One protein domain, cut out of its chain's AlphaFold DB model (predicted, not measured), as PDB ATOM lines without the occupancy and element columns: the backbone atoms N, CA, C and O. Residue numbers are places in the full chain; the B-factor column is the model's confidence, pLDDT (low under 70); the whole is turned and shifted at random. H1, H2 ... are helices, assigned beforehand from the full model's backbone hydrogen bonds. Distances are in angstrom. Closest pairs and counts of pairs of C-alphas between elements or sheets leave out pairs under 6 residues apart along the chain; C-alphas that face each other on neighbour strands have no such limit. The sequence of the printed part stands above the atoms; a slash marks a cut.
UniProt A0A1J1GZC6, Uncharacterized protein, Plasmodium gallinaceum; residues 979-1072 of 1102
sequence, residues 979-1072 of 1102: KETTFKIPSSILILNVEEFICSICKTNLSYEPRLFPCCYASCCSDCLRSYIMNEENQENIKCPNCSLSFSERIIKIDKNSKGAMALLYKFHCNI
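This is residues 979 to 1072 of the 1102 residues of an uncharacterized protein of Plasmodium gallinaceum (UniProt A0A1J1GZC6). Little regular structure is present: a core of loops, mainly residues 998 to 1021, lies between two separate helices, H2 towards one end and H3 at the other, with the short H1 near H3. The stretch from Lys 979 reaches away at one side. The printed part has 94 residues with three named helices, H1, H2, H3 in chain order, and no named strand; it is all helix by class, though these hold only 25 residues. It is compact, radius of gyration of the C-alphas 12.9 A, spanning 37 by 36 by 22 A.

H3, residues 1061 to 1071, is close to but not clearly touching H1, residues 994 to 997; their closest C-alphas, Phe 997 and His 1069, are 7.2 A apart. H2, residues 1022 to 1031, is apart from both. In H2 and H3 every O i to N i+4 pair is within hydrogen-bond range; H1 is too short for such a pair.

H3 measures 15.2 A, ending at C-alpha 1071 (221.047, 291.042, 196.609). H2 measures 14.5 A, H1 5.3 A from C-alpha 994 (225.559, 281.587, 195.670).

The C-alphas farthest apart, Lys 979 and Thr 1004, are 38.4 A apart. Both links are long, 24 and 29 residues. The printed part has no cut. Model pLDDT is under 70 at residues 979 to 990 and 1048 to 1049.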
ATOM      1  N   LYS A 979     250.687 295.612 212.021       51.59
ATOM      2  CA  LYS A 979     250.372 296.395 210.809       51.59
ATOM      3  C   LYS A 979     249.038 295.832 210.372       51.59
ATOM      4  O   LYS A 979     249.113 294.705 209.891       51.59
ATOM      5  N   GLU A 980     247.920 296.533 210.647       48.34
ATOM      6  CA  GLU A 980     246.596 295.892 210.779       48.34
ATOM      7  C   GLU A 980     246.500 294.946 209.616       48.34
ATOM      8  O   GLU A 980     246.581 295.431 208.489       48.34
ATOM      9  N   THR A 981     246.594 293.636 209.876       45.94
ATOM     10  CA  THR A 981     246.949 292.697 208.814       45.94
ATOM     11  C   THR A 981     245.728 292.710 207.937       45.94
ATOM     12  O   THR A 981     244.700 292.187 208.354       45.94
ATOM     13  N   THR A 982     245.797 293.493 206.851       47.78
ATOM     14  CA  THR A 982     244.647 294.244 206.322       47.78
ATOM     15  C   THR A 982     243.850 293.275 205.495       47.78
ATOM     16  O   THR A 982     244.051 293.233 204.282       47.78
ATOM     17  N   PHE A 983     243.127 292.398 206.216       56.53
ATOM     18  CA  PHE A 983     243.347 290.952 206.079       56.53
ATOM     19  C   PHE A 983     243.388 290.656 204.613       56.53
ATOM     20  O   PHE A 983     242.389 290.929 203.951       56.53
ATOM     21  N   LYS A 984     244.586 290.310 204.107       59.28
ATOM     22  CA  LYS A 984     244.865 290.289 202.670       59.28
ATOM     23  C   LYS A 984     244.204 289.054 202.083       59.28
ATOM     24  O   LYS A 984     244.884 288.121 201.671       59.28
ATOM     25  N   ILE A 985     242.872 289.123 202.107       61.28
ATOM     26  CA  ILE A 985     241.870 288.557 201.229       61.28
ATOM     27  C   ILE A 985     242.613 288.304 199.934       61.28
ATOM     28  O   ILE A 985     242.876 289.260 199.196       61.28
ATOM     29  N   PRO A 986     243.110 287.070 199.736       61.25
ATOM     30  CA  PRO A 986     243.813 286.779 198.511       61.25
ATOM     31  C   PRO A 986     242.811 287.056 197.396       61.25
ATOM     32  O   PRO A 986     241.611 286.842 197.575       61.25
ATOM     33  N   SER A 987     243.267 287.528 196.239       57.91
ATOM     34  CA  SER A 987     242.356 287.806 195.118       57.91
ATOM     35  C   SER A 987     241.572 286.553 194.673       57.91
ATOM     36  O   SER A 987     240.628 286.656 193.904       57.91
ATOM     37  N   SER A 988     241.959 285.383 195.196       59.47
ATOM     38  CA  SER A 988     241.271 284.099 195.158       59.47
ATOM     39  C   SER A 988     240.317 283.811 196.344       59.47
ATOM     40  O   SER A 988     240.057 282.637 196.609       59.47
ATOM     41  N   ILE A 989     239.768 284.803 197.064       63.19
ATOM     42  CA  ILE A 989     238.477 284.600 197.757       63.19
ATOM     43  C   ILE A 989     237.414 284.552 196.664       63.19
ATOM     44  O   ILE A 989     236.826 285.564 196.287       63.19
ATOM     45  N   LEU A 990     237.237 283.355 196.119       62.47
ATOM     46  CA  LEU A 990     236.389 283.077 194.968       62.47
ATOM     47  C   LEU A 990     234.950 282.764 195.385       62.47
ATOM     48  O   LEU A 990     234.345 281.916 194.747       62.47
ATOM     49  N   ILE A 991     234.400 283.479 196.382       71.31
ATOM     50  CA  ILE A 991     232.957 283.451 196.678       71.31
ATOM     51  C   ILE A 991     232.235 284.157 195.523       71.31
ATOM     52  O   ILE A 991     231.899 285.342 195.581       71.31
ATOM     53  N   LEU A 992     232.100 283.409 194.434       73.44
ATOM     54  CA  LEU A 992     231.514 283.797 193.156       73.44
ATOM     55  C   LEU A 992     230.192 283.061 192.936       73.44
ATOM     56  O   LEU A 992     229.359 283.534 192.163       73.44
ATOM     57  N   ASN A 993     229.999 281.920 193.606       85.94
ATOM     58  CA  ASN A 993     228.752 281.177 193.571       85.94
ATOM     59  C   ASN A 993     227.878 281.481 194.800       85.94
ATOM     60  O   ASN A 993     228.364 281.683 195.914       85.94
ATOM     61  N   VAL A 994     226.560 281.465 194.600       87.44
ATOM     62  CA  VAL A 994     225.559 281.587 195.670       87.44
ATOM     63  C   VAL A 994     225.622 280.387 196.624       87.44
ATOM     64  O   VAL A 994     225.417 280.553 197.824       87.44
ATOM     65  N   GLU A 995     226.012 279.211 196.126       89.25
ATOM     66  CA  GLU A 995     226.236 277.999 196.929       89.25
ATOM     67  C   GLU A 995     227.249 278.204 198.075       89.25
ATOM     68  O   GLU A 995     227.089 277.652 199.160       89.25
ATOM     69  N   GLU A 996     228.266 279.057 197.908       90.06
ATOM     70  CA  GLU A 996     229.260 279.339 198.962       90.06
ATOM     71  C   GLU A 996     228.702 280.229 200.095       90.06
ATOM     72  O   GLU A 996     229.249 280.281 201.209       90.06
ATOM     73  N   PHE A 997     227.571 280.894 199.840       92.75
ATOM     74  CA  PHE A 997     226.774 281.575 200.858       92.75
ATOM     75  C   PHE A 997     225.818 280.635 201.612       92.75
ATOM     76  O   PHE A 997     225.256 281.058 202.624       92.75
ATOM     77  N   ILE A 998     225.663 279.365 201.213       93.56
ATOM     78  CA  ILE A 998     224.979 278.348 202.030       93.56
ATOM     79  C   ILE A 998     225.777 278.132 203.320       93.56
ATOM     80  O   ILE A 998     227.008 278.053 203.322       93.56
ATOM     81  N   CYS A 999     225.080 278.027 204.451       95.69
ATOM     82  CA  CYS A 999     225.731 277.800 205.733       95.69
ATOM     83  C   CYS A 999     226.377 276.411 205.786       95.69
ATOM     84  O   CYS A 999     225.699 275.405 205.981       95.69
ATOM     85  N   SER A1000     227.706 276.359 205.712       95.19
ATOM     86  CA  SER A1000     228.487 275.110 205.715       95.19
ATOM     87  C   SER A1000     228.297 274.213 206.955       95.19
ATOM     88  O   SER A1000     228.629 273.028 206.897       95.19
ATOM     89  N   ILE A1001     227.732 274.745 208.049       95.69
ATOM     90  CA  ILE A1001     227.378 273.987 209.262       95.69
ATOM     91  C   ILE A1001     225.998 273.328 209.135       95.69
ATOM     92  O   ILE A1001     225.905 272.111 209.257       95.69
ATOM     93  N   CYS A1002     224.919 274.100 208.926       95.00
ATOM     94  CA  CYS A1002     223.563 273.529 208.902       95.00
ATOM     95  C   CYS A1002     223.151 272.984 207.529       95.00
ATOM     96  O   CYS A1002     222.309 272.096 207.475       95.00
ATOM     97  N   LYS A1003     223.743 273.495 206.443       93.06
ATOM     98  CA  LYS A1003     223.528 273.105 205.038       93.06
ATOM     99  C   LYS A1003     222.081 273.196 204.531       93.06
ATOM    100  O   LYS A1003     221.786 272.668 203.471       93.06
ATOM    101  N   THR A1004     221.183 273.857 205.265       87.12
ATOM    102  CA  THR A1004     219.756 273.975 204.906       87.12
ATOM    103  C   THR A1004     219.372 275.303 204.265       87.12
ATOM    104  O   THR A1004     218.305 275.395 203.672       87.12
ATOM    105  N   ASN A1005     220.158 276.361 204.473       86.81
ATOM    106  CA  ASN A1005     219.788 277.727 204.107       86.81
ATOM    107  C   ASN A1005     221.024 278.573 203.779       86.81
ATOM    108  O   ASN A1005     222.126 278.327 204.288       86.81
ATOM    109  N   LEU A1006     220.789 279.643 203.019       92.69
ATOM    110  CA  LEU A1006     221.717 280.758 202.871       92.69
ATOM    111  C   LEU A1006     222.026 281.385 204.246       92.69
ATOM    112  O   LEU A1006     221.125 281.605 205.058       92.69
ATOM    113  N   SER A1007     223.301 281.659 204.516       93.81
ATOM    114  CA  SER A1007     223.813 282.030 205.838       93.81
ATOM    115  C   SER A1007     223.145 283.278 206.429       93.81
ATOM    116  O   SER A1007     223.219 284.371 205.875       93.81
ATOM    117  N   TYR A1008     222.555 283.145 207.617       92.25
ATOM    118  CA  TYR A1008     222.007 284.272 208.375       92.25
ATOM    119  C   TYR A1008     223.090 284.971 209.216       92.25
ATOM    120  O   TYR A1008     223.791 284.323 209.993       92.25
ATOM    121  N   GLU A1009     223.237 286.292 209.054       93.06
ATOM    122  CA  GLU A1009     224.412 287.067 209.499       93.06
ATOM    123  C   GLU A1009     225.751 286.378 209.135       93.06
ATOM    124  O   GLU A1009     226.467 285.902 210.026       93.06
ATOM    125  N   PRO A1010     226.096 286.283 207.834       94.62
ATOM    126  CA  PRO A1010     227.184 285.433 207.362       94.62
ATOM    127  C   PRO A1010     228.534 285.743 208.020       94.62
ATOM    128  O   PRO A1010     229.068 286.857 207.962       94.62
ATOM    129  N   ARG A1011     229.119 284.705 208.618       95.00
ATOM    130  CA  ARG A1011     230.494 284.689 209.122       95.00
ATOM    131  C   ARG A1011     231.349 283.848 208.175       95.00
ATOM    132  O   ARG A1011     230.976 282.715 207.875       95.00
ATOM    133  N   LEU A1012     232.482 284.378 207.720       94.12
ATOM    134  CA  LEU A1012     233.474 283.605 206.970       94.12
ATOM    135  C   LEU A1012     234.496 282.983 207.910       94.12
ATOM    136  O   LEU A1012     235.056 283.653 208.785       94.12
ATOM    137  N   PHE A1013     234.799 281.714 207.659       91.88
ATOM    138  CA  PHE A1013     235.953 281.053 208.254       91.88
ATOM    139  C   PHE A1013     237.271 281.605 207.687       91.88
ATOM    140  O   PHE A1013     237.277 282.098 206.559       91.88
ATOM    141  N   PRO A1014     238.409 281.464 208.398       85.69
ATOM    142  CA  PRO A1014     239.717 281.918 207.908       85.69
ATOM    143  C   PRO A1014     240.114 281.356 206.534       85.69
ATOM    144  O   PRO A1014     240.781 282.028 205.754       85.69
ATOM    145  N   CYS A1015     239.639 280.155 206.183       86.69
ATOM    146  CA  CYS A1015     239.850 279.569 204.857       86.69
ATOM    147  C   CYS A1015     239.136 280.309 203.717       86.69
ATOM    148  O   CYS A1015     239.419 280.030 202.559       86.69
ATOM    149  N   CYS A1016     238.195 281.202 204.028       82.38
ATOM    150  CA  CYS A1016     237.443 282.063 203.115       82.38
ATOM    151  C   CYS A1016     236.556 281.380 202.048       82.38
ATOM    152  O   CYS A1016     235.681 282.047 201.519       82.38
ATOM    153  N   TYR A1017     236.693 280.075 201.793       84.81
ATOM    154  CA  TYR A1017     235.835 279.276 200.890       84.81
ATOM    155  C   TYR A1017     234.521 278.771 201.522       84.81
ATOM    156  O   TYR A1017     233.973 277.760 201.091       84.81
ATOM    157  N   ALA A1018     234.077 279.352 202.638       89.94
ATOM    158  CA  ALA A1018     232.856 278.920 203.317       89.94
ATOM    159  C   ALA A1018     232.297 280.005 204.238       89.94
ATOM    160  O   ALA A1018     233.012 280.550 205.089       89.94
ATOM    161  N   SER A1019     230.993 280.233 204.111       94.44
ATOM    162  CA  SER A1019     230.194 280.989 205.070       94.44
ATOM    163  C   SER A1019     229.482 280.073 206.077       94.44
ATOM    164  O   SER A1019     229.376 278.851 205.902       94.44
ATOM    165  N   CYS A1020     228.998 280.666 207.164       95.81
ATOM    166  CA  CYS A1020     228.081 280.038 208.108       95.81
ATOM    167  C   CYS A1020     227.168 281.080 208.770       95.81
ATOM    168  O   CYS A1020     227.525 282.259 208.867       95.81
ATOM    169  N   CYS A1021     226.003 280.643 209.259       95.94
ATOM    170  CA  CYS A1021     225.149 281.477 210.097       95.94
ATOM    171  C   CYS A1021     225.845 281.793 211.427       95.94
ATOM    172  O   CYS A1021     226.468 280.905 212.021       95.94
ATOM    173  N   SER A1022     225.649 283.005 211.949       94.50
ATOM    174  CA  SER A1022     226.219 283.427 213.238       94.50
ATOM    175  C   SER A1022     225.845 282.480 214.396       94.50
ATOM    176  O   SER A1022     226.700 282.137 215.214       94.50
ATOM    177  N   ASP A1023     224.603 281.987 214.437       94.88
ATOM    178  CA  ASP A1023     224.138 281.067 215.485       94.88
ATOM    179  C   ASP A1023     224.618 279.626 215.281       94.88
ATOM    180  O   ASP A1023     224.983 278.952 216.243       94.88
ATOM    181  N   CYS A1024     224.702 279.153 214.034       96.31
ATOM    182  CA  CYS A1024     225.267 277.834 213.735       96.31
ATOM    183  C   CYS A1024     226.742 277.763 214.147       96.31
ATOM    184  O   CYS A1024     227.166 276.773 214.740       96.31
ATOM    185  N   LEU A1025     227.501 278.834 213.894       95.06
ATOM    186  CA  LEU A1025     228.876 278.978 214.359       95.06
ATOM    187  C   LEU A1025     228.969 278.952 215.888       95.06
ATOM    188  O   LEU A1025     229.807 278.242 216.439       95.06
ATOM    189  N   ARG A1026     228.102 279.708 216.572       94.25
ATOM    190  CA  ARG A1026     228.040 279.751 218.038       94.25
ATOM    191  C   ARG A1026     227.758 278.371 218.634       94.25
ATOM    192  O   ARG A1026     228.434 277.984 219.583       94.25
ATOM    193  N   SER A1027     226.823 277.620 218.056       95.50
ATOM    194  CA  SER A1027     226.525 276.239 218.456       95.50
ATOM    195  C   SER A1027     227.689 275.285 218.177       95.50
ATOM    196  O   SER A1027     228.017 274.468 219.028       95.50
ATOM    197  N   TYR A1028     228.365 275.411 217.031       95.00
ATOM    198  CA  TYR A1028     229.536 274.588 216.712       95.00
ATOM    199  C   TYR A1028     230.699 274.831 217.695       95.00
ATOM    200  O   TYR A1028     231.227 273.878 218.262       95.00
ATOM    201  N   ILE A1029     231.016 276.096 217.996       93.25
ATOM    202  CA  ILE A1029     232.026 276.485 219.003       93.25
ATOM    203  C   ILE A1029     231.673 275.973 220.412       93.25
ATOM    204  O   ILE A1029     232.570 275.664 221.191       93.25
ATOM    205  N   MET A1030     230.383 275.886 220.754       92.19
ATOM    206  CA  MET A1030     229.919 275.394 222.060       92.19
ATOM    207  C   MET A1030     229.885 273.860 222.169       92.19
ATOM    208  O   MET A1030     229.917 273.344 223.284       92.19
ATOM    209  N   ASN A1031     229.831 273.144 221.041       94.31
ATOM    210  CA  ASN A1031     229.787 271.678 220.993       94.31
ATOM    211  C   ASN A1031     231.181 271.030 220.871       94.31
ATOM    212  O   ASN A1031     231.329 269.850 221.180       94.31
ATOM    213  N   GLU A1032     232.199 271.771 220.427       92.06
ATOM    214  CA  GLU A1032     233.594 271.315 220.427       92.06
ATOM    215  C   GLU A1032     234.156 271.309 221.860       92.06
ATOM    216  O   GLU A1032     234.534 272.348 222.405       92.06
ATOM    217  N   GLU A1033     234.238 270.123 222.472       81.06
ATOM    218  CA  GLU A1033     234.716 269.932 223.855       81.06
ATOM    219  C   GLU A1033     236.129 270.501 224.098       81.06
ATOM    220  O   GLU A1033     236.474 270.877 225.218       81.06
ATOM    221  N   ASN A1034     236.946 270.589 223.042       80.31
ATOM    222  CA  ASN A1034     238.339 271.025 223.085       80.31
ATOM    223  C   ASN A1034     238.507 272.416 222.449       80.31
ATOM    224  O   ASN A1034     239.044 272.556 221.348       80.31
ATOM    225  N   GLN A1035     238.084 273.456 223.177       76.69
ATOM    226  CA  GLN A1035     238.071 274.863 222.731       76.69
ATOM    227  C   GLN A1035     239.420 275.406 222.212       76.69
ATOM    228  O   GLN A1035     239.442 276.391 221.478       76.69
ATOM    229  N   GLU A1036     240.545 274.775 222.554       81.69
ATOM    230  CA  GLU A1036     241.882 275.155 222.072       81.69
ATOM    231  C   GLU A1036     242.162 274.738 220.613       81.69
ATOM    232  O   GLU A1036     243.105 275.240 220.005       81.69
ATOM    233  N   ASN A1037     241.374 273.817 220.039       86.50
ATOM    234  CA  ASN A1037     241.638 273.199 218.731       86.50
ATOM    235  C   ASN A1037     240.408 273.160 217.802       86.50
ATOM    236  O   ASN A1037     240.290 272.255 216.974       86.50
ATOM    237  N   ILE A1038     239.510 274.145 217.909       91.62
ATOM    238  CA  ILE A1038     238.332 274.285 217.034       91.62
ATOM    239  C   ILE A1038     238.782 274.437 215.566       91.62
ATOM    240  O   ILE A1038     239.707 275.200 215.264       91.62
ATOM    241  N   LYS A1039     238.135 273.706 214.649       92.75
ATOM    242  CA  LYS A1039     238.520 273.604 213.230       92.75
ATOM    243  C   LYS A1039     237.450 274.152 212.293       92.75
ATOM    244  O   LYS A1039     236.269 274.176 212.603       92.75
ATOM    245  N   CYS A1040     237.853 274.532 211.086       93.06
ATOM    246  CA  CYS A1040     236.922 274.863 210.019       93.06
ATOM    247  C   CYS A1040     236.106 273.623 209.609       93.06
ATOM    248  O   CYS A1040     236.718 272.644 209.170       93.06
ATOM    249  N   PRO A1041     234.759 273.658 209.647       91.69
ATOM    250  CA  PRO A1041     233.928 272.519 209.254       91.69
ATOM    251  C   PRO A1041     234.052 272.165 207.763       91.69
ATOM    252  O   PRO A1041     233.740 271.042 207.382       91.69
ATOM    253  N   ASN A1042     234.531 273.091 206.918       90.31
ATOM    254  CA  ASN A1042     234.745 272.844 205.489       90.31
ATOM    255  C   ASN A1042     236.125 272.227 205.174       90.31
ATOM    256  O   ASN A1042     236.237 271.351 204.324       90.31
ATOM    257  N   CYS A1043     237.197 272.671 205.846       91.12
ATOM    258  CA  CYS A1043     238.577 272.341 205.447       91.12
ATOM    259  C   CYS A1043     239.502 271.873 206.588       91.12
ATOM    260  O   CYS A1043     240.708 271.751 206.388       91.12
ATOM    261  N   SER A1044     238.971 271.649 207.794       90.81
ATOM    262  CA  SER A1044     239.698 271.199 208.997       90.81
ATOM    263  C   SER A1044     240.868 272.075 209.493       90.81
ATOM    264  O   SER A1044     241.547 271.686 210.442       90.81
ATOM    265  N   LEU A1045     241.101 273.261 208.915       88.81
ATOM    266  CA  LEU A1045     242.098 274.224 209.411       88.81
ATOM    267  C   LEU A1045     241.691 274.754 210.793       88.81
ATOM    268  O   LEU A1045     240.548 275.168 210.973       88.81
ATOM    269  N   SER A1046     242.614 274.760 211.754       88.69
ATOM    270  CA  SER A1046     242.386 275.287 213.104       88.69
ATOM    271  C   SER A1046     242.189 276.808 213.112       88.69
ATOM    272  O   SER A1046     242.838 277.537 212.360       88.69
ATOM    273  N   PHE A1047     241.312 277.307 213.985       80.06
ATOM    274  CA  PHE A1047     241.036 278.742 214.126       80.06
ATOM    275  C   PHE A1047     242.105 279.476 214.955       80.06
ATOM    276  O   PHE A1047     241.839 279.968 216.048       80.06
ATOM    277  N   SER A1048     243.320 279.595 214.414       68.25
ATOM    278  CA  SER A1048     244.324 280.549 214.918       68.25
ATOM    279  C   SER A1048     244.023 282.004 214.524       68.25
ATOM    280  O   SER A1048     244.582 282.934 215.105       68.25
ATOM    281  N   GLU A1049     243.147 282.212 213.538       69.06
ATOM    282  CA  GLU A1049     242.823 283.514 212.953       69.06
ATOM    283  C   GLU A1049     241.372 283.939 213.219       69.06
ATOM    284  O   GLU A1049     240.490 283.128 213.507       69.06
ATOM    285  N   ARG A1050     241.113 285.250 213.123       80.94
ATOM    286  CA  ARG A1050     239.811 285.841 213.458       80.94
ATOM    287  C   ARG A1050     238.766 285.505 212.395       80.94
ATOM    288  O   ARG A1050     238.935 285.849 211.229       80.94
ATOM    289  N   ILE A1051     237.653 284.921 212.828       90.69
ATOM    290  CA  ILE A1051     236.460 284.710 212.001       90.69
ATOM    291  C   ILE A1051     235.923 286.072 211.537       90.69
ATOM    292  O   ILE A1051     235.714 286.977 212.350       90.69
ATOM    293  N   ILE A1052     235.706 286.229 210.231       92.19
ATOM    294  CA  ILE A1052     235.369 287.520 209.622       92.19
ATOM    295  C   ILE A1052     233.846 287.668 209.566       92.19
ATOM    296  O   ILE A1052     233.155 286.844 208.970       92.19
ATOM    297  N   LYS A1053     233.300 288.736 210.164       94.44
ATOM    298  CA  LYS A1053     231.887 289.100 209.991       94.44
ATOM    299  C   LYS A1053     231.702 289.835 208.660       94.44
ATOM    300  O   LYS A1053     232.363 290.849 208.427       94.44
ATOM    301  N   ILE A1054     230.775 289.360 207.831       94.44
ATOM    302  CA  ILE A1054     230.235 290.122 206.706       94.44
ATOM    303  C   ILE A1054     228.999 290.873 207.227       94.44
ATOM    304  O   ILE A1054     227.982 290.256 207.537       94.44
ATOM    305  N   ASP A1055     229.071 292.200 207.344       94.69
ATOM    306  CA  ASP A1055     227.898 293.038 207.619       94.69
ATOM    307  C   ASP A1055     227.955 294.397 206.900       94.69
ATOM    308  O   ASP A1055     228.917 294.722 206.204       94.69
ATOM    309  N   LYS A1056     226.909 295.214 207.062       94.31
ATOM    310  CA  LYS A1056     226.778 296.539 206.430       94.31
ATOM    311  C   LYS A1056     227.911 297.534 206.734       94.31
ATOM    312  O   LYS A1056     227.993 298.563 206.070       94.31
ATOM    313  N   ASN A1057     228.743 297.266 207.744       94.00
ATOM    314  CA  ASN A1057     229.880 298.097 208.145       94.00
ATOM    315  C   ASN A1057     231.224 297.555 207.615       94.00
ATOM    316  O   ASN A1057     232.255 298.219 207.772       94.00
ATOM    317  N   SER A1058     231.229 296.361 207.006       91.75
ATOM    318  CA  SER A1058     232.384 295.796 206.305       91.75
ATOM    319  C   SER A1058     232.884 296.749 205.208       91.75
ATOM    320  O   SER A1058     232.133 297.552 204.659       91.75
ATOM    321  N   LYS A1059     234.181 296.674 204.882       91.44
ATOM    322  CA  LYS A1059     234.857 297.570 203.924       91.44
ATOM    323  C   LYS A1059     235.610 296.772 202.858       91.44
ATOM    324  O   LYS A1059     235.948 295.609 203.076       91.44
ATOM    325  N   GLY A1060     235.882 297.399 201.711       92.06
ATOM    326  CA  GLY A1060     236.564 296.754 200.582       92.06
ATOM    327  C   GLY A1060     235.797 295.532 200.069       92.06
ATOM    328  O   GLY A1060     234.569 295.553 200.010       92.06
ATOM    329  N   ALA A1061     236.504 294.443 199.756       88.81
ATOM    330  CA  ALA A1061     235.898 293.208 199.249       88.81
ATOM    331  C   ALA A1061     234.795 292.635 200.165       88.81
ATOM    332  O   ALA A1061     233.785 292.148 199.668       88.81
ATOM    333  N   MET A1062     234.907 292.774 201.492       90.12
ATOM    334  CA  MET A1062     233.857 292.312 202.417       90.12
ATOM    335  C   MET A1062     232.568 293.148 202.326       90.12
ATOM    336  O   MET A1062     231.487 292.633 202.594       90.12
ATOM    337  N   ALA A1063     232.649 294.414 201.892       92.44
ATOM    338  CA  ALA A1063     231.466 295.220 201.578       92.44
ATOM    339  C   ALA A1063     230.778 294.750 200.286       92.44
ATOM    340  O   ALA A1063     229.553 294.779 200.193       92.44
ATOM    341  N   LEU A1064     231.562 294.305 199.296       91.62
ATOM    342  CA  LEU A1064     231.040 293.732 198.052       91.62
ATOM    343  C   LEU A1064     230.367 292.379 198.316       91.62
ATOM    344  O   LEU A1064     229.250 292.173 197.856       91.62
ATOM    345  N   LEU A1065     230.975 291.516 199.138       92.19
ATOM    346  CA  LEU A1065     230.364 290.255 199.572       92.19
ATOM    347  C   LEU A1065     229.072 290.480 200.376       92.19
ATOM    348  O   LEU A1065     228.102 289.763 200.154       92.19
ATOM    349  N   TYR A1066     229.007 291.502 201.242       94.06
ATOM    350  CA  TYR A1066     227.752 291.877 201.911       94.06
ATOM    351  C   TYR A1066     226.677 292.331 200.910       94.06
ATOM    352  O   TYR A1066     225.540 291.869 200.984       94.06
ATOM    353  N   LYS A1067     227.030 293.201 199.949       94.00
ATOM    354  CA  LYS A1067     226.106 293.654 198.894       94.00
ATOM    355  C   LYS A1067     225.589 292.488 198.047       94.00
ATOM    356  O   LYS A1067     224.385 292.404 197.833       94.00
ATOM    357  N   PHE A1068     226.473 291.591 197.608       93.38
ATOM    358  CA  PHE A1068     226.098 290.398 196.849       93.38
ATOM    359  C   PHE A1068     225.156 289.516 197.673       93.38
ATOM    360  O   PHE A1068     224.045 289.248 197.230       93.38
ATOM    361  N   HIS A1069     225.535 289.174 198.911       93.88
ATOM    362  CA  HIS A1069     224.713 288.373 199.819       93.88
ATOM    363  C   HIS A1069     223.304 288.951 200.021       93.88
ATOM    364  O   HIS A1069     222.316 288.224 199.954       93.88
ATOM    365  N   CYS A1070     223.193 290.264 200.241       93.62
ATOM    366  CA  CYS A1070     221.902 290.935 200.370       93.62
ATOM    367  C   CYS A1070     221.071 290.903 199.080       93.62
ATOM    368  O   CYS A1070     219.848 290.834 199.171       93.62
ATOM    369  N   ASN A1071     221.712 290.958 197.911       94.50
ATOM    370  CA  ASN A1071     221.047 291.042 196.609       94.50
ATOM    371  C   ASN A1071     220.675 289.677 196.001       94.50
ATOM    372  O   ASN A1071     219.977 289.653 194.987       94.50
ATOM    373  N   ILE A1072     221.076 288.556 196.612       94.25
ATOM    374  CA  ILE A1072     220.578 287.226 196.237       94.25
ATOM    375  C   ILE A1072     219.057 287.206 196.419       94.25
ATOM    376  O   ILE A1072     218.541 287.522 197.500       94.25
TER     377      ILE A1072